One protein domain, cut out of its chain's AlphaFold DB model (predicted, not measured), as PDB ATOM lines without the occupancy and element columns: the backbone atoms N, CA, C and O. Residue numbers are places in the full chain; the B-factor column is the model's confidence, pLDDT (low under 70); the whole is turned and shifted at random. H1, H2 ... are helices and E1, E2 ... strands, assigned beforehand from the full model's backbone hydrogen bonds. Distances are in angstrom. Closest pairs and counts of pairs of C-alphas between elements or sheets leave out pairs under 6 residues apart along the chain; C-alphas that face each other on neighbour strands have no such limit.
ATOM      1  N   ALA A 484       4.904  45.031  -3.264       91.31
ATOM      2  CA  ALA A 484       4.261  46.158  -3.932       91.31
ATOM      3  C   ALA A 484       3.405  46.979  -2.951       91.31
ATOM      4  O   ALA A 484       2.906  46.456  -1.950       91.31
ATOM      5  N   VAL A 485       3.173  48.255  -3.264       91.44
ATOM      6  CA  VAL A 485       2.153  49.061  -2.572       91.44
ATOM      7  C   VAL A 485       0.781  48.383  -2.736       91.44
ATOM      8  O   VAL A 485       0.518  47.753  -3.757       91.44
ATOM      9  N   GLN A 486      -0.060  48.459  -1.703       91.19
ATOM     10  CA  GLN A 486      -1.324  47.723  -1.524       91.19
ATOM     11  C   GLN A 486      -1.206  46.192  -1.371       91.19
ATOM     12  O   GLN A 486      -2.225  45.531  -1.177       91.19
ATOM     13  N   SER A 487      -0.003  45.602  -1.370       92.94
ATOM     14  CA  SER A 487       0.139  44.167  -1.080       92.94
ATOM     15  C   SER A 487      -0.120  43.838   0.398       92.94
ATOM     16  O   SER A 487       0.254  44.590   1.303       92.94
ATOM     17  N   CYS A 488      -0.762  42.694   0.642       94.50
ATOM     18  CA  CYS A 488      -1.038  42.182   1.983       94.50
ATOM     19  C   CYS A 488       0.158  41.381   2.510       94.50
ATOM     20  O   CYS A 488       0.616  40.421   1.886       94.50
ATOM     21  N   VAL A 489       0.641  41.757   3.690       94.94
ATOM     22  CA  VAL A 489       1.873  41.254   4.307       94.94
ATOM     23  C   VAL A 489       1.650  40.924   5.778       94.94
ATOM     24  O   VAL A 489       0.807  41.507   6.457       94.94
ATOM     25  N   MET A 490       2.410  39.963   6.287       93.38
ATOM     26  CA  MET A 490       2.426  39.609   7.698       93.38
ATOM     27  C   MET A 490       3.564  40.403   8.333       93.38
ATOM     28  O   MET A 490       4.713  40.277   7.916       93.38
ATOM     29  N   VAL A 491       3.255  41.251   9.311       93.62
ATOM     30  CA  VAL A 491       4.211  42.196   9.906       93.62
ATOM     31  C   VAL A 491       4.300  41.977  11.400       93.62
ATOM     32  O   VAL A 491       3.289  41.830  12.081       93.62
ATOM     33  N   LYS A 492       5.514  42.010  11.943       91.00
ATOM     34  CA  LYS A 492       5.722  42.003  13.388       91.00
ATOM     35  C   LYS A 492       5.529  43.411  13.951       91.00
ATOM     36  O   LYS A 492       6.315  44.312  13.652       91.00
ATOM     37  N   PHE A 493       4.519  43.628  14.790       88.06
ATOM     38  CA  PHE A 493       4.328  44.903  15.501       88.06
ATOM     39  C   PHE A 493       5.066  44.902  16.864       88.06
ATOM     40  O   PHE A 493       5.775  43.943  17.175       88.06
ATOM     41  N   PRO A 494       5.034  45.997  17.653       82.81
ATOM     42  CA  PRO A 494       5.573  45.998  19.019       82.81
ATOM     43  C   PRO A 494       4.555  45.473  20.044       82.81
ATOM     44  O   PRO A 494       4.915  44.739  20.959       82.81
ATOM     45  N   ASN A 495       3.282  45.848  19.872       78.31
ATOM     46  CA  ASN A 495       2.169  45.530  20.781       78.31
ATOM     47  C   ASN A 495       1.452  44.213  20.419       78.31
ATOM     48  O   ASN A 495       0.680  43.665  21.207       78.31
ATOM     49  N   TYR A 496       1.726  43.711  19.217       72.12
ATOM     50  CA  TYR A 496       1.220  42.474  18.633       72.12
ATOM     51  C   TYR A 496       2.441  41.686  18.141       72.12
ATOM     52  O   TYR A 496       3.487  42.280  17.887       72.12
ATOM     53  N   SER A 497       2.333  40.363  18.004       84.38
ATOM     54  CA  SER A 497       3.369  39.569  17.328       84.38
ATOM     55  C   SER A 497       3.324  39.839  15.810       84.38
ATOM     56  O   SER A 497       3.070  40.961  15.370       84.38
ATOM     57  N   TRP A 498       3.540  38.819  14.986       90.00
ATOM     58  CA  TRP A 498       3.100  38.822  13.592       90.00
ATOM     59  C   TRP A 498       1.607  39.170  13.494       90.00
ATOM     60  O   TRP A 498       0.810  38.651  14.275       90.00
ATOM     61  N   PHE A 499       1.220  40.049  12.575       91.81
ATOM     62  CA  PHE A 499      -0.161  40.485  12.372       91.81
ATOM     63  C   PHE A 499      -0.384  40.893  10.902       91.81
ATOM     64  O   PHE A 499       0.556  41.400  10.281       91.81
ATOM     65  N   PRO A 500      -1.580  40.685  10.320       93.94
ATOM     66  CA  PRO A 500      -1.867  41.101   8.954       93.94
ATOM     67  C   PRO A 500      -1.827  42.625   8.798       93.94
ATOM     68  O   PRO A 500      -2.378  43.379   9.604       93.94
ATOM     69  N   ALA A 501      -1.181  43.072   7.730       94.88
ATOM     70  CA  ALA A 501      -1.023  44.468   7.375       94.88
ATOM     71  C   ALA A 501      -1.064  44.642   5.851       94.88
ATOM     72  O   ALA A 501      -0.910  43.685   5.091       94.88
ATOM     73  N   VAL A 502      -1.242  45.881   5.410       94.94
ATOM     74  CA  VAL A 502      -1.110  46.297   4.010       94.94
ATOM     75  C   VAL A 502       0.115  47.195   3.858       94.94
ATOM     76  O   VAL A 502       0.372  48.039   4.721       94.94
ATOM     77  N   VAL A 503       0.871  47.030   2.772       94.62
ATOM     78  CA  VAL A 503       1.939  47.966   2.393       94.62
ATOM     79  C   VAL A 503       1.313  49.239   1.828       94.62
ATOM     80  O   VAL A 503       0.497  49.186   0.912       94.62
ATOM     81  N   LEU A 504       1.706  50.394   2.354       92.69
ATOM     82  CA  LEU A 504       1.268  51.706   1.881       92.69
ATOM     83  C   LEU A 504       2.387  52.417   1.113       92.69
ATOM     84  O   LEU A 504       3.558  52.047   1.206       92.69
ATOM     85  N   ASP A 505       2.022  53.465   0.377       90.75
ATOM     86  CA  ASP A 505       2.994  54.369  -0.237       90.75
ATOM     87  C   ASP A 505       3.804  55.096   0.861       90.75
ATOM     88  O   ASP A 505       3.220  55.790   1.696       90.75
ATOM     89  N   PRO A 506       5.148  55.007   0.875       88.56
ATOM     90  CA  PRO A 506       6.006  55.802   1.755       88.56
ATOM     91  C   PRO A 506       5.743  57.321   1.758       88.56
ATOM     92  O   PRO A 506       6.168  57.998   2.697       88.56
ATOM     93  N   ALA A 507       5.112  57.881   0.723       86.69
ATOM     94  CA  ALA A 507       4.726  59.287   0.672       86.69
ATOM     95  C   ALA A 507       3.523  59.629   1.575       86.69
ATOM     96  O   ALA A 507       3.443  60.756   2.061       86.69
ATOM     97  N   THR A 508       2.625  58.678   1.860       85.00
ATOM     98  CA  THR A 508       1.370  58.915   2.606       85.00
ATOM     99  C   THR A 508       1.485  58.661   4.116       85.00
ATOM    100  O   THR A 508       0.480  58.519   4.807       85.00
ATOM    101  N   ALA A 509       2.708  58.622   4.656       84.25
ATOM    102  CA  ALA A 509       2.978  58.288   6.055       84.25
ATOM    103  C   ALA A 509       2.336  59.270   7.064       84.25
ATOM    104  O   ALA A 509       2.716  60.446   7.097       84.25
ATOM    105  N   PRO A 510       1.445  58.807   7.969       82.38
ATOM    106  CA  PRO A 510       0.883  59.655   9.018       82.38
ATOM    107  C   PRO A 510       1.942  60.182  10.004       82.38
ATOM    108  O   PRO A 510       2.942  59.503  10.272       82.38
ATOM    109  N   PRO A 511       1.717  61.348  10.638       75.75
ATOM    110  CA  PRO A 511       2.685  61.964  11.551       75.75
ATOM    111  C   PRO A 511       2.954  61.151  12.830       75.75
ATOM    112  O   PRO A 511       3.986  61.359  13.463       75.75
ATOM    113  N   GLU A 512       2.059  60.232  13.211       80.25
ATOM    114  CA  GLU A 512       2.224  59.336  14.370       80.25
ATOM    115  C   GLU A 512       2.657  57.902  13.971       80.25
ATOM    116  O   GLU A 512       2.495  56.959  14.744       80.25
ATOM    117  N   THR A 513       3.245  57.721  12.777       87.75
ATOM    118  CA  THR A 513       3.786  56.421  12.324       87.75
ATOM    119  C   THR A 513       4.865  55.892  13.279       87.75
ATOM    120  O   THR A 513       5.861  56.562  13.555       87.75
ATOM    121  N   GLN A 514       4.705  54.653  13.744       87.31
ATOM    122  CA  GLN A 514       5.613  53.994  14.682       87.31
ATOM    123  C   GLN A 514       6.940  53.581  14.030       87.31
ATOM    124  O   GLN A 514       7.013  53.281  12.841       87.31
ATOM    125  N   GLY A 515       7.999  53.462  14.832       85.25
ATOM    126  CA  GLY A 515       9.323  53.055  14.355       85.25
ATOM    127  C   GLY A 515      10.098  54.188  13.673       85.25
ATOM    128  O   GLY A 515       9.737  55.356  13.759       85.25
ATOM    129  N   LYS A 516      11.216  53.848  13.027       86.12
ATOM    130  CA  LYS A 516      12.059  54.811  12.302       86.12
ATOM    131  C   LYS A 516      11.994  54.515  10.812       86.12
ATOM    132  O   LYS A 516      12.135  53.357  10.425       86.12
ATOM    133  N   ARG A 517      11.855  55.554   9.987       86.31
ATOM    134  CA  ARG A 517      12.048  55.447   8.538       86.31
ATOM    135  C   ARG A 517      13.527  55.164   8.271       86.31
ATOM    136  O   ARG A 517      14.371  56.038   8.461       86.31
ATOM    137  N   VAL A 518      13.836  53.931   7.889       84.75
ATOM    138  CA  VAL A 518      15.169  53.503   7.436       84.75
ATOM    139  C   VAL A 518      15.148  53.432   5.907       84.75
ATOM    140  O   VAL A 518      14.079  53.370   5.297       84.75
ATOM    141  N   LYS A 519      16.317  53.483   5.265       82.06
ATOM    142  CA  LYS A 519      16.426  53.273   3.818       82.06
ATOM    143  C   LYS A 519      15.813  51.909   3.461       82.06
ATOM    144  O   LYS A 519      16.042  50.932   4.170       82.06
ATOM    145  N   SER A 520      14.993  51.881   2.410       84.56
ATOM    146  CA  SER A 520      14.290  50.677   1.933       84.56
ATOM    147  C   SER A 520      13.309  50.044   2.942       84.56
ATOM    148  O   SER A 520      12.911  48.896   2.776       84.56
ATOM    149  N   ALA A 521      12.886  50.788   3.974       89.75
ATOM    150  CA  ALA A 521      11.812  50.378   4.881       89.75
ATOM    151  C   ALA A 521      10.426  50.547   4.237       89.75
ATOM    152  O   ALA A 521      10.144  51.577   3.616       89.75
ATOM    153  N   TYR A 522       9.546  49.575   4.465       93.12
ATOM    154  CA  TYR A 522       8.141  49.631   4.077       93.12
ATOM    155  C   TYR A 522       7.332  50.424   5.103       93.12
ATOM    156  O   TYR A 522       7.487  50.227   6.312       93.12
ATOM    157  N   LEU A 523       6.447  51.297   4.615       94.25
ATOM    158  CA  LEU A 523       5.326  51.796   5.403       94.25
ATOM    159  C   LEU A 523       4.222  50.742   5.352       94.25
ATOM    160  O   LEU A 523       3.848  50.298   4.267       94.25
ATOM    161  N   VAL A 524       3.682  50.362   6.505       94.38
ATOM    162  CA  VAL A 524       2.543  49.438   6.573       94.38
ATOM    163  C   VAL A 524       1.464  49.942   7.524       94.38
ATOM    164  O   VAL A 524       1.768  50.689   8.458       94.38
ATOM    165  N   LYS A 525       0.228  49.489   7.307       92.94
ATOM    166  CA  LYS A 525      -0.960  49.758   8.135       92.94
ATOM    167  C   LYS A 525      -1.596  48.437   8.571       92.94
ATOM    168  O   LYS A 525      -1.751  47.538   7.745       92.94
ATOM    169  N   SER A 526      -1.936  48.295   9.852       92.56
ATOM    170  CA  SER A 526      -2.596  47.090  10.380       92.56
ATOM    171  C   SER A 526      -4.026  46.922   9.850       92.56
ATOM    172  O   SER A 526      -4.747  47.895   9.638       92.56
ATOM    173  N   ILE A 527      -4.455  45.674   9.649       92.81
ATOM    174  CA  ILE A 527      -5.816  45.318   9.211       92.81
ATOM    175  C   ILE A 527      -6.494  44.551  10.363       92.81
ATOM    176  O   ILE A 527      -5.836  43.673  10.918       92.81
ATOM    177  N   PRO A 528      -7.760  44.825  10.748       89.19
ATOM    178  CA  PRO A 528      -8.746  45.695  10.094       89.19
ATOM    179  C   PRO A 528      -8.866  47.088  10.732       89.19
ATOM    180  O   PRO A 528      -9.529  47.962  10.183       89.19
ATOM    181  N   SER A 529      -8.230  47.314  11.886       82.75
ATOM    182  CA  SER A 529      -8.393  48.545  12.667       82.75
ATOM    183  C   SER A 529      -7.803  49.782  11.984       82.75
ATOM    184  O   SER A 529      -8.294  50.894  12.181       82.75
ATOM    185  N   GLY A 530      -6.746  49.619  11.183       77.00
ATOM    186  CA  GLY A 530      -6.091  50.711  10.462       77.00
ATOM    187  C   GLY A 530      -5.292  51.684  11.334       77.00
ATOM    188  O   GLY A 530      -4.653  52.581  10.797       77.00
ATOM    189  N   GLY A 531      -5.303  51.529  12.662       75.94
ATOM    190  CA  GLY A 531      -4.701  52.499  13.581       75.94
ATOM    191  C   GLY A 531      -3.174  52.448  13.640       75.94
ATOM    192  O   GLY A 531      -2.525  53.490  13.744       75.94
ATOM    193  N   ASP A 532      -2.578  51.255  13.555       85.88
ATOM    194  CA  ASP A 532      -1.129  51.090  13.685       85.88
ATOM    195  C   ASP A 532      -0.432  51.223  12.329       85.88
ATOM    196  O   ASP A 532      -0.339  50.275  11.545       85.88
ATOM    197  N   HIS A 533       0.118  52.411  12.094       90.19
ATOM    198  CA  HIS A 533       1.050  52.682  11.004       90.19
ATOM    199  C   HIS A 533       2.482  52.422  11.462       90.19
ATOM    200  O   HIS A 533       2.869  52.884  12.541       90.19
ATOM    201  N   ARG A 534       3.299  51.723  10.661       91.81
ATOM    202  CA  ARG A 534       4.660  51.350  11.081       91.81
ATOM    203  C   ARG A 534       5.748  51.410   9.991       91.81
ATOM    204  O   ARG A 534       5.609  50.864   8.906       91.81
ATOM    205  N   TRP A 535       6.879  51.981  10.415       93.50
ATOM    206  CA  TRP A 535       8.289  51.719  10.078       93.50
ATOM    207  C   TRP A 535       8.726  50.248  10.175       93.50
ATOM    208  O   TRP A 535       9.100  49.813  11.275       93.50
ATOM    209  N   VAL A 536       8.709  49.491   9.071       92.38
ATOM    210  CA  VAL A 536       9.155  48.087   9.021       92.38
ATOM    211  C   VAL A 536      10.348  47.930   8.076       92.38
ATOM    212  O   VAL A 536      10.319  48.396   6.941       92.38
ATOM    213  N   ALA A 537      11.420  47.295   8.549       89.69
ATOM    214  CA  ALA A 537      12.565  46.947   7.708       89.69
ATOM    215  C   ALA A 537      12.194  45.796   6.745       89.69
ATOM    216  O   ALA A 537      11.279  45.034   7.051       89.69
ATOM    217  N   PRO A 538      12.857  45.660   5.582       87.69
ATOM    218  CA  PRO A 538      12.466  44.700   4.545       87.69
ATOM    219  C   PRO A 538      12.914  43.247   4.826       87.69
ATOM    220  O   PRO A 538      12.893  42.409   3.925       87.69
ATOM    221  N   ASP A 539      13.350  42.951   6.054       86.81
ATOM    222  CA  ASP A 539      13.901  41.662   6.470       86.81
ATOM    223  C   ASP A 539      12.825  40.648   6.897       86.81
ATOM    224  O   ASP A 539      11.789  41.009   7.461       86.81
ATOM    225  N   ASP A 540      13.128  39.356   6.728       80.44
ATOM    226  CA  ASP A 540      12.251  38.237   7.117       80.44
ATOM    227  C   ASP A 540      11.924  38.181   8.623       80.44
ATOM    228  O   ASP A 540      10.983  37.502   9.035       80.44
ATOM    229  N   GLY A 541      12.678  38.892   9.469       85.25
ATOM    230  CA  GLY A 541      12.393  39.029  10.898       85.25
ATOM    231  C   GLY A 541      11.289  40.043  11.226       85.25
ATOM    232  O   GLY A 541      10.784  40.041  12.359       85.25
ATOM    233  N   SER A 542      10.912  40.885  10.258       88.06
ATOM    234  CA  SER A 542      10.012  42.032  10.433       88.06
ATOM    235  C   SER A 542       8.786  42.008   9.514       88.06
ATOM    236  O   SER A 542       7.702  42.406   9.956       88.06
ATOM    237  N   ILE A 543       8.939  41.547   8.267       92.12
ATOM    238  CA  ILE A 543       7.893  41.510   7.232       92.12
ATOM    239  C   ILE A 543       7.990  40.223   6.399       92.12
ATOM    240  O   ILE A 543       9.073  39.808   5.996       92.12
ATOM    241  N   LEU A 544       6.848  39.594   6.131       92.94
ATOM    242  CA  LEU A 544       6.741  38.356   5.357       92.94
ATOM    243  C   LEU A 544       5.558  38.418   4.383       92.94
ATOM    244  O   LEU A 544       4.545  39.066   4.651       92.94
ATOM    245  N   ALA A 545       5.664  37.689   3.271       92.12
ATOM    246  CA  ALA A 545       4.535  37.464   2.372       92.12
ATOM    247  C   ALA A 545       3.425  36.694   3.104       92.12
ATOM    248  O   ALA A 545       3.698  35.678   3.748       92.12
ATOM    249  N   ILE A 546       2.174  37.140   2.979       91.81
ATOM    250  CA  ILE A 546       1.029  36.347   3.432       91.81
ATOM    251  C   ILE A 546       0.834  35.173   2.475       91.81
ATOM    252  O   ILE A 546       0.591  35.365   1.286       91.81
ATOM    253  N   GLN A 547       0.895  33.955   3.008       90.00
ATOM    254  CA  GLN A 547       0.548  32.756   2.250       90.00
ATOM    255  C   GLN A 547      -0.976  32.540   2.269       90.00
ATOM    256  O   GLN A 547      -1.577  32.628   3.344       90.00
ATOM    257  N   PRO A 548      -1.628  32.197   1.140       87.06
ATOM    258  CA  PRO A 548      -3.069  31.920   1.117       87.06
ATOM    259  C   PRO A 548      -3.482  30.809   2.093       87.06
ATOM    260  O   PRO A 548      -4.478  30.940   2.798       87.06
ATOM    261  N   THR A 549      -2.661  29.764   2.219       88.50
ATOM    262  CA  THR A 549      -2.856  28.676   3.189       88.50
ATOM    263  C   THR A 549      -2.774  29.155   4.636       88.50
ATOM    264  O   THR A 549      -3.566  28.722   5.463       88.50
ATOM    265  N   GLN A 550      -1.895  30.113   4.946       88.94
ATOM    266  CA  GLN A 550      -1.807  30.718   6.278       88.94
ATOM    267  C   GLN A 550      -3.071  31.525   6.623       88.94
ATOM    268  O   GLN A 550      -3.466  31.569   7.786       88.94
ATOM    269  N   LEU A 551      -3.734  32.136   5.633       90.44
ATOM    270  CA  LEU A 551      -5.040  32.773   5.831       90.44
ATOM    271  C   LEU A 551      -6.120  31.736   6.174       90.44
ATOM    272  O   LEU A 551      -6.913  31.961   7.087       90.44
ATOM    273  N   ASP A 552      -6.146  30.590   5.490       91.31
ATOM    274  CA  ASP A 552      -7.059  29.489   5.828       91.31
ATOM    275  C   ASP A 552      -6.770  28.879   7.202       91.31
ATOM    276  O   ASP A 552      -7.700  28.699   7.990       91.31
ATOM    277  N   ASP A 553      -5.501  28.654   7.541       90.00
ATOM    278  CA  ASP A 553      -5.078  28.179   8.860       90.00
ATOM    279  C   ASP A 553      -5.511  29.153   9.968       90.00
ATOM    280  O   ASP A 553      -6.057  28.728  10.990       90.00
ATOM    281  N   ILE A 554      -5.361  30.469   9.749       88.44
ATOM    282  CA  ILE A 554      -5.874  31.491  10.670       88.44
ATOM    283  C   ILE A 554      -7.404  31.443  10.734       88.44
ATOM    284  O   ILE A 554      -7.936  31.464  11.839       88.44
ATOM    285  N   LEU A 555      -8.154  31.354   9.631       90.12
ATOM    286  CA  LEU A 555      -9.625  31.282   9.704       90.12
ATOM    287  C   LEU A 555     -10.099  30.044  10.474       90.12
ATOM    288  O   LEU A 555     -10.885  30.170  11.413       90.12
ATOM    289  N   LEU A 556      -9.574  28.873  10.119       89.56
ATOM    290  CA  LEU A 556      -9.968  27.577  10.672       89.56
ATOM    291  C   LEU A 556      -9.383  27.307  12.069       89.56
ATOM    292  O   LEU A 556      -9.771  26.332  12.709       89.56
ATOM    293  N   GLY A 557      -8.448  28.138  12.546       86.38
ATOM    294  CA  GLY A 557      -7.729  27.923  13.806       86.38
ATOM    295  C   GLY A 557      -6.756  26.738  13.764       86.38
ATOM    296  O   GLY A 557      -6.426  26.177  14.809       86.38
ATOM    297  N   ARG A 558      -6.316  26.333  12.566       86.75
ATOM    298  CA  ARG A 558      -5.443  25.178  12.313       86.75
ATOM    299  C   ARG A 558      -3.977  25.593  12.370       86.75
ATOM    300  O   ARG A 558      -3.290  25.680  11.360       86.75
ATOM    301  N   TYR A 559      -3.491  25.882  13.568       81.69
ATOM    302  CA  TYR A 559      -2.105  26.300  13.757       81.69
ATOM    303  C   TYR A 559      -1.166  25.087  13.857       81.69
ATOM    304  O   TYR A 559      -1.419  24.170  14.633       81.69
ATOM    305  N   LYS A 560      -0.048  25.104  13.116       79.88
ATOM    306  CA  LYS A 560       1.010  24.067  13.188       79.88
ATOM    307  C   LYS A 560       1.736  24.018  14.542       79.88
ATOM    308  O   LYS A 560       2.438  23.059  14.838       79.88
ATOM    309  N   SER A 561       1.593  25.066  15.345       80.56
ATOM    310  CA  SER A 561       2.137  25.223  16.693       80.56
ATOM    311  C   SER A 561       1.146  26.037  17.537       80.56
ATOM    312  O   SER A 561       0.237  26.648  16.967       80.56
ATOM    313  N   PRO A 562       1.272  26.083  18.878       80.81
ATOM    314  CA  PRO A 562       0.411  26.925  19.706       80.81
ATOM    315  C   PRO A 562       0.412  28.383  19.207       80.81
ATOM    316  O   PRO A 562       1.493  28.959  19.030       80.81
ATOM    317  N   PRO A 563      -0.759  28.999  18.958       83.25
ATOM    318  CA  PRO A 563      -0.817  30.352  18.420       83.25
ATOM    319  C   PRO A 563      -0.206  31.358  19.410       83.25
ATOM    320  O   PRO A 563      -0.371  31.201  20.623       83.25
ATOM    321  N   PRO A 564       0.455  32.430  18.931       82.38
ATOM    322  CA  PRO A 564       0.959  33.490  19.799       82.38
ATOM    323  C   PRO A 564      -0.139  34.045  20.716       82.38
ATOM    324  O   PRO A 564      -1.271  34.236  20.278       82.38
ATOM    325  N   GLN A 565       0.193  34.412  21.957       83.25
ATOM    326  CA  GLN A 565      -0.796  34.953  22.905       83.25
ATOM    327  C   GLN A 565      -1.530  36.197  22.363       83.25
ATOM    328  O   GLN A 565      -2.703  36.413  22.662       83.25
ATOM    329  N   SER A 566      -0.873  36.992  21.507       82.50
ATOM    330  CA  SER A 566      -1.513  38.101  20.790       82.50
ATOM    331  C   SER A 566      -2.592  37.638  19.805       82.50
ATOM    332  O   SER A 566      -3.578  38.340  19.642       82.50
ATOM    333  N   TRP A 567      -2.446  36.473  19.169       87.12
ATOM    334  CA  TRP A 567      -3.460  35.912  18.265       87.12
ATOM    335  C   TRP A 567      -4.662  35.351  19.016       87.12
ATOM    336  O   TRP A 567      -5.780  35.426  18.516       87.12
ATOM    337  N   VAL A 568      -4.444  34.818  20.221       87.44
ATOM    338  CA  VAL A 568      -5.534  34.402  21.116       87.44
ATOM    339  C   VAL A 568      -6.304  35.627  21.616       87.44
ATOM    340  O   VAL A 568      -7.530  35.635  21.583       87.44
ATOM    341  N   LYS A 569      -5.591  36.688  22.028       88.69
ATOM    342  CA  LYS A 569      -6.197  37.942  22.504       88.69
ATOM    343  C   LYS A 569      -6.983  38.674  21.410       88.69
ATOM    344  O   LYS A 569      -8.109  39.084  21.650       88.69
ATOM    345  N   TRP A 570      -6.389  38.840  20.230       88.25
ATOM    346  CA  TRP A 570      -6.942  39.624  19.117       88.25
ATOM    347  C   TRP A 570      -7.559  38.718  18.041       88.25
ATOM    348  O   TRP A 570      -7.416  38.939  16.840       88.25
ATOM    349  N   ARG A 571      -8.202  37.627  18.479       89.69
ATOM    350  CA  ARG A 571      -8.664  36.549  17.597       89.69
ATOM    351  C   ARG A 571      -9.747  37.000  16.619       89.69
ATOM    352  O   ARG A 571      -9.706  36.586  15.464       89.69
ATOM    353  N   SER A 572     -10.691  37.821  17.078       89.56
ATOM    354  CA  SER A 572     -11.759  38.414  16.264       89.56
ATOM    355  C   SER A 572     -11.186  39.307  15.165       89.56
ATOM    356  O   SER A 572     -11.446  39.058  13.992       89.56
ATOM    357  N   GLU A 573     -10.324  40.257  15.537       91.12
ATOM    358  CA  GLU A 573      -9.637  41.158  14.603       91.12
ATOM    359  C   GLU A 573      -8.825  40.381  13.558       91.12
ATOM    360  O   GLU A 573      -8.854  40.724  12.383       91.12
ATOM    361  N   LEU A 574      -8.161  39.282  13.937       91.06
ATOM    362  CA  LEU A 574      -7.477  38.414  12.972       91.06
ATOM    363  C   LEU A 574      -8.432  37.730  11.986       91.06
ATOM    364  O   LEU A 574      -8.112  37.648  10.803       91.06
ATOM    365  N   VAL A 575      -9.582  37.219  12.440       92.38
ATOM    366  CA  VAL A 575     -10.584  36.612  11.542       92.38
ATOM    367  C   VAL A 575     -11.122  37.656  10.567       92.38
ATOM    368  O   VAL A 575     -11.199  37.390   9.368       92.38
ATOM    369  N   GLU A 576     -11.445  38.845  11.068       93.75
ATOM    370  CA  GLU A 576     -11.927  39.972  10.273       93.75
ATOM    371  C   GLU A 576     -10.871  40.450   9.266       93.75
ATOM    372  O   GLU A 576     -11.178  40.579   8.081       93.75
ATOM    373  N   ALA A 577      -9.613  40.604   9.691       93.38
ATOM    374  CA  ALA A 577      -8.502  40.958   8.815       93.38
ATOM    375  C   ALA A 577      -8.338  39.964   7.669       93.38
ATOM    376  O   ALA A 577      -8.215  40.356   6.511       93.38
ATOM    377  N   VAL A 578      -8.377  38.665   7.976       94.00
ATOM    378  CA  VAL A 578      -8.283  37.629   6.950       94.00
ATOM    379  C   VAL A 578      -9.505  37.640   6.028       94.00
ATOM    380  O   VAL A 578      -9.347  37.483   4.818       94.00
ATOM    381  N   MET A 579     -10.714  37.854   6.554       94.06
ATOM    382  CA  MET A 579     -11.910  38.002   5.721       94.06
ATOM    383  C   MET A 579     -11.813  39.207   4.779       94.06
ATOM    384  O   MET A 579     -12.184  39.077   3.612       94.06
ATOM    385  N   LEU A 580     -11.274  40.336   5.247       93.94
ATOM    386  CA  LEU A 580     -11.038  41.518   4.422       93.94
ATOM    387  C   LEU A 580      -9.995  41.232   3.331       93.94
ATOM    388  O   LEU A 580     -10.268  41.456   2.159       93.94
ATOM    389  N   ILE A 581      -8.851  40.638   3.687       94.19
ATOM    390  CA  ILE A 581      -7.791  40.261   2.734       94.19
ATOM    391  C   ILE A 581      -8.307  39.282   1.667       94.19
ATOM    392  O   ILE A 581      -7.936  39.392   0.501       94.19
ATOM    393  N   LYS A 582      -9.191  38.343   2.037       93.62
ATOM    394  CA  LYS A 582      -9.826  37.407   1.094       93.62
ATOM    395  C   LYS A 582     -10.916  38.032   0.213       93.62
ATOM    396  O   LYS A 582     -11.385  37.360  -0.702       93.62
ATOM    397  N   SER A 583     -11.336  39.271   0.469       92.88
ATOM    398  CA  SER A 583     -12.352  39.977  -0.320       92.88
ATOM    399  C   SER A 583     -11.760  41.263  -0.916       92.88
ATOM    400  O   SER A 583     -11.897  42.333  -0.324       92.88
ATOM    401  N   PRO A 584     -11.093  41.189  -2.090       89.81
ATOM    402  CA  PRO A 584     -10.294  42.296  -2.624       89.81
ATOM    403  C   PRO A 584     -11.105  43.580  -2.842       89.81
ATOM    404  O   PRO A 584     -10.596  44.666  -2.592       89.81
ATOM    405  N   GLU A 585     -12.384  43.471  -3.207       91.94
ATOM    406  CA  GLU A 585     -13.309  44.610  -3.312       91.94
ATOM    407  C   GLU A 585     -13.536  45.316  -1.965       91.94
ATOM    408  O   GLU A 585     -13.519  46.545  -1.887       91.94
ATOM    409  N   ARG A 586     -13.709  44.548  -0.879       91.88
ATOM    410  CA  ARG A 586     -13.879  45.105   0.471       91.88
ATOM    411  C   ARG A 586     -12.579  45.707   0.981       91.88
ATOM    412  O   ARG A 586     -12.623  46.770   1.589       91.88
ATOM    413  N   LEU A 587     -11.440  45.068   0.704       91.62
ATOM    414  CA  LEU A 587     -10.125  45.623   1.014       91.62
ATOM    415  C   LEU A 587      -9.887  46.940   0.263       91.62
ATOM    416  O   LEU A 587      -9.470  47.911   0.882       91.62
ATOM    417  N   ALA A 588     -10.201  47.011  -1.034       90.12
ATOM    418  CA  ALA A 588     -10.073  48.234  -1.824       90.12
ATOM    419  C   ALA A 588     -10.987  49.358  -1.299       90.12
ATOM    420  O   ALA A 588     -10.535  50.490  -1.132       90.12
ATOM    421  N   ASN A 589     -12.241  49.045  -0.951       90.81
ATOM    422  CA  ASN A 589     -13.159  50.008  -0.333       90.81
ATOM    423  C   ASN A 589     -12.641  50.491   1.040       90.81
ATOM    424  O   ASN A 589     -12.590  51.694   1.293       90.81
ATOM    425  N   TRP A 590     -12.162  49.575   1.890       92.00
ATOM    426  CA  TRP A 590     -11.550  49.892   3.188       92.00
ATOM    427  C   TRP A 590     -10.255  50.711   3.056       92.00
ATOM    428  O   TRP A 590      -9.989  51.567   3.889       92.00
ATOM    429  N   LEU A 591      -9.469  50.507   1.996       89.56
ATOM    430  CA  LEU A 591      -8.298  51.333   1.680       89.56
ATOM    431  C   LEU A 591      -8.677  52.734   1.179       89.56
ATOM    432  O   LEU A 591      -7.911  53.674   1.382       89.56
ATOM    433  N   SER A 592      -9.832  52.882   0.522       88.06
ATOM    434  CA  SER A 592     -10.290  54.163  -0.038       88.06
ATOM    435  C   SER A 592     -10.824  55.158   0.998       88.06
ATOM    436  O   SER A 592     -10.953  56.343   0.691       88.06
ATOM    437  N   ARG A 593     -11.135  54.700   2.218       85.06
ATOM    438  CA  ARG A 593     -11.699  55.515   3.303       85.06
ATOM    439  C   ARG A 593     -10.779  55.466   4.531       85.06
ATOM    440  O   ARG A 593     -10.264  54.395   4.841       85.06
ATOM    441  N   PRO A 594     -10.571  56.579   5.260       82.12
ATOM    442  CA  PRO A 594      -9.932  56.503   6.569       82.12
ATOM    443  C   PRO A 594     -10.823  55.688   7.517       82.12
ATOM    444  O   PRO A 594     -12.042  55.862   7.521       82.12
ATOM    445  N   THR A 595     -10.235  54.804   8.320       83.94
ATOM    446  CA  THR A 595     -10.977  54.057   9.341       83.94
ATOM    447  C   THR A 595     -11.399  54.989  10.474       83.94
ATOM    448  O   THR A 595     -10.734  55.990  10.749       83.94
ATOM    449  N   ASP A 596     -12.469  54.647  11.196       81.44
ATOM    450  CA  ASP A 596     -12.947  55.444  12.338       81.44
ATOM    451  C   ASP A 596     -11.836  55.721  13.363       81.44
ATOM    452  O   ASP A 596     -11.777  56.793  13.967       81.44
ATOM    453  N   LEU A 597     -10.912  54.770  13.526       80.56
ATOM    454  CA  LEU A 597      -9.754  54.900  14.401       80.56
ATOM    455  C   LEU A 597      -8.731  55.918  13.867       80.56
ATOM    456  O   LEU A 597      -8.200  56.705  14.650       80.56
ATOM    457  N   GLU A 598      -8.481  55.962  12.555       82.56
ATOM    458  CA  GLU A 598      -7.658  57.007  11.927       82.56
ATOM    459  C   GLU A 598      -8.304  58.390  12.058       82.56
ATOM    460  O   GLU A 598      -7.612  59.348  12.404       82.56
ATOM    461  N   VAL A 599      -9.623  58.496  11.861       84.94
ATOM    462  CA  VAL A 599     -10.379  59.750  12.040       84.94
ATOM    463  C   VAL A 599     -10.283  60.238  13.491       84.94
ATOM    464  O   VAL A 599      -9.966  61.404  13.740       84.94
ATOM    465  N   GLN A 600     -10.461  59.343  14.469       83.31
ATOM    466  CA  GLN A 600     -10.301  59.661  15.892       83.31
ATOM    467  C   GLN A 600      -8.864  60.073  16.251       83.31
ATOM    468  O   GLN A 600      -8.668  61.017  17.024       83.31
ATOM    469  N   LEU A 601      -7.850  59.397  15.700       81.50
ATOM    470  CA  LEU A 601      -6.441  59.745  15.913       81.50
ATOM    471  C   LEU A 601      -6.092  61.100  15.282       81.50
ATOM    472  O   LEU A 601      -5.436  61.913  15.934       81.50
ATOM    473  N   ALA A 602      -6.587  61.389  14.075       81.75
ATOM    474  CA  ALA A 602      -6.419  62.680  13.412       81.75
ATOM    475  C   ALA A 602      -7.040  63.822  14.237       81.75
ATOM    476  O   ALA A 602      -6.336  64.776  14.579       81.75
ATOM    477  N   ALA A 603      -8.300  63.679  14.666       85.25
ATOM    478  CA  ALA A 603      -8.984  64.662  15.511       85.25
ATOM    479  C   ALA A 603      -8.275  64.870  16.866       85.25
ATOM    480  O   ALA A 603      -8.158  65.990  17.373       85.25
ATOM    481  N   LYS A 604      -7.733  63.798  17.462       86.25
ATOM    482  CA  LYS A 604      -6.945  63.868  18.703       86.25
ATOM    483  C   LYS A 604      -5.602  64.575  18.498       86.25
ATOM    484  O   LYS A 604      -5.195  65.364  19.356       86.25
ATOM    485  N   ALA A 605      -4.922  64.321  17.379       83.19
ATOM    486  CA  ALA A 605      -3.677  64.989  17.013       83.19
ATOM    487  C   ALA A 605      -3.906  66.485  16.735       83.19
ATOM    488  O   ALA A 605      -3.131  67.317  17.209       83.19
ATOM    489  N   GLU A 606      -4.993  66.841  16.052       85.62
ATOM    490  CA  GLU A 606      -5.411  68.225  15.828       85.62
ATOM    491  C   GLU A 606      -5.725  68.943  17.144       85.62
ATOM    492  O   GLU A 606      -5.113  69.971  17.439       85.62
ATOM    493  N   LYS A 607      -6.560  68.354  18.012       87.81
ATOM    494  CA  LYS A 607      -6.856  68.903  19.348       87.81
ATOM    495  C   LYS A 607      -5.589  69.124  20.182       87.81
ATOM    496  O   LYS A 607      -5.481  70.118  20.897       87.81
ATOM    497  N   LYS A 608      -4.599  68.232  20.066       87.12
ATOM    498  CA  LYS A 608      -3.286  68.363  20.719       87.12
ATOM    499  C   LYS A 608      -2.421  69.471  20.100       87.12
ATOM    500  O   LYS A 608      -1.715  70.151  20.842       87.12
ATOM    501  N   ARG A 609      -2.480  69.689  18.778       85.75
ATOM    502  CA  ARG A 609      -1.833  70.838  18.111       85.75
ATOM    503  C   ARG A 609      -2.479  72.155  18.534       85.75
ATOM    504  O   ARG A 609      -1.746  73.053  18.926       85.75
ATOM    505  N   ALA A 610      -3.808  72.238  18.528       87.12
ATOM    506  CA  ALA A 610      -4.559  73.416  18.961       87.12
ATOM    507  C   ALA A 610      -4.263  73.768  20.429       87.12
ATOM    508  O   ALA A 610      -3.901  74.902  20.722       87.12
ATOM    509  N   ALA A 611      -4.299  72.781  21.333       89.06
ATOM    510  CA  ALA A 611      -3.940  72.979  22.739       89.06
ATOM    511  C   ALA A 611      -2.476  73.414  22.928       89.06
ATOM    512  O   ALA A 611      -2.190  74.237  23.793       89.06
ATOM    513  N   LYS A 612      -1.544  72.898  22.110       87.81
ATOM    514  CA  LYS A 612      -0.152  73.359  22.131       87.81
ATOM    515  C   LYS A 612      -0.048  74.798  21.620       87.81
ATOM    516  O   LYS A 612       0.578  75.603  22.293       87.81
ATOM    517  N   ALA A 613      -0.670  75.136  20.491       87.81
ATOM    518  CA  ALA A 613      -0.673  76.494  19.945       87.81
ATOM    519  C   ALA A 613      -1.226  77.505  20.964       87.81
ATOM    520  O   ALA A 613      -0.545  78.471  21.279       87.81
ATOM    521  N   ALA A 614      -2.374  77.207  21.579       84.94
ATOM    522  CA  ALA A 614      -2.990  77.997  22.649       84.94
ATOM    523  C   ALA A 614      -2.208  78.027  23.984       84.94
ATOM    524  O   ALA A 614      -2.685  78.626  24.939       84.94
ATOM    525  N   SER A 615      -1.040  77.377  24.074       84.88
ATOM    526  CA  SER A 615      -0.103  77.506  25.206       84.88
ATOM    527  C   SER A 615       1.167  78.306  24.876       84.88
ATOM    528  O   SER A 615       2.017  78.479  25.747       84.88
TER     529      SER A 615
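What this domain is: This is residues 484 to 615 of the 617 residues of the protein "PWWP domain-containing protein" of Rhodotorula graminis (strain WP1) (UniProt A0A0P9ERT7). A small, strongly twisted sheet of five strands folds back on itself, with E4 and E3 facing E1 and E5 and with E2 as the hinge; helix H3 packs over E2. H1 packs on H3, the short H2 is near H3, H4 makes a corner with H3 at their link, and residues 606 to 615, mostly from the long helix H5, stick out as an arm. The printed part has 132 residues, with five named strands, E1 to E5, followed along the chain by five named helices, H1 to H5. The sheet's order is E4, E3, E2, E1, E5, antiparallel throughout, and the class is mixed, helices and strands. The whole is compact, with a radius of gyration of the C-alphas of 15.7 A, yet elongated in outline, spanning 55 by 31 by 30 A.

Where its parts are: E1, residues 488 to 492, begins at C-alpha 488 (-1.038, 42.182, 1.983) and measures 13.3 A. E2, residues 498 to 504, is the longest strand at 17.5 A. E3 is residues 522 to 526, 12.7 A; E4 is 533 to 536, 9.5 A; E5 is 543 to 545, 7.2 A. H1 is residues 548 to 556, 12.6 A, and H2 is 565 to 569, 6.2 A. H3, residues 571 to 581, measures 15.3 A, and H4, residues 584 to 592, 12.1 A. H5, residues 596 to 613, runs 25.5 A to C-alpha 613 (-0.673, 76.494, 19.945).

How they stand to each other: E1 to E4 form a meander, each strand the antiparallel neighbour of the one before. E1 and E2 are a hairpin, with N 489 and O 501 2.8 A apart, within hydrogen-bond range. E2 and E3 are a hairpin, with N 504 and O 523 at 2.9 A, and so are E3 and E4, with N 522 and O 536 at 2.8 A. E5 is E1's other neighbour, with N 490 and O 544 at 2.8 A. H3 is on the sheet over E2, at a height of 9.3 A, slantwise to the strands at 33 degrees to E2 on the local plane; its closest C-alphas to E2 are those of Ala 577 and Pro 500, 6.6 A. H1 touches H3 at Leu 555 and Val 575, C-alphas 5.7 A apart, opposite ways at a steep tilt of 38 degrees, only just past shallow. H2 is close to H3 but not clearly touching, the closest C-alphas being those of Trp 567 and Leu 574, 7.1 A. H4 only just touches H3, with 3 pairs of C-alphas within 8 A, only at the corner; the closest are those of Leu 587 and Leu 580, 5.4 A. H4 only grazes the sheet. H5 touches no helix and is not on the sheet. In H1 to H5 every O i to N i+4 pair is within hydrogen-bond range.

The domain as a whole: The C-alphas farthest apart are those of Lys 560 and Ala 614, 54.9 A. Without the free residues 606 to 615 the body spans 39 by 29 by 25 A. The printed part has no cut, and the link from E2 to E3, residues 505 to 521, is long. The mean pLDDT of the printed part is 87.9, and no printed residue is under 70.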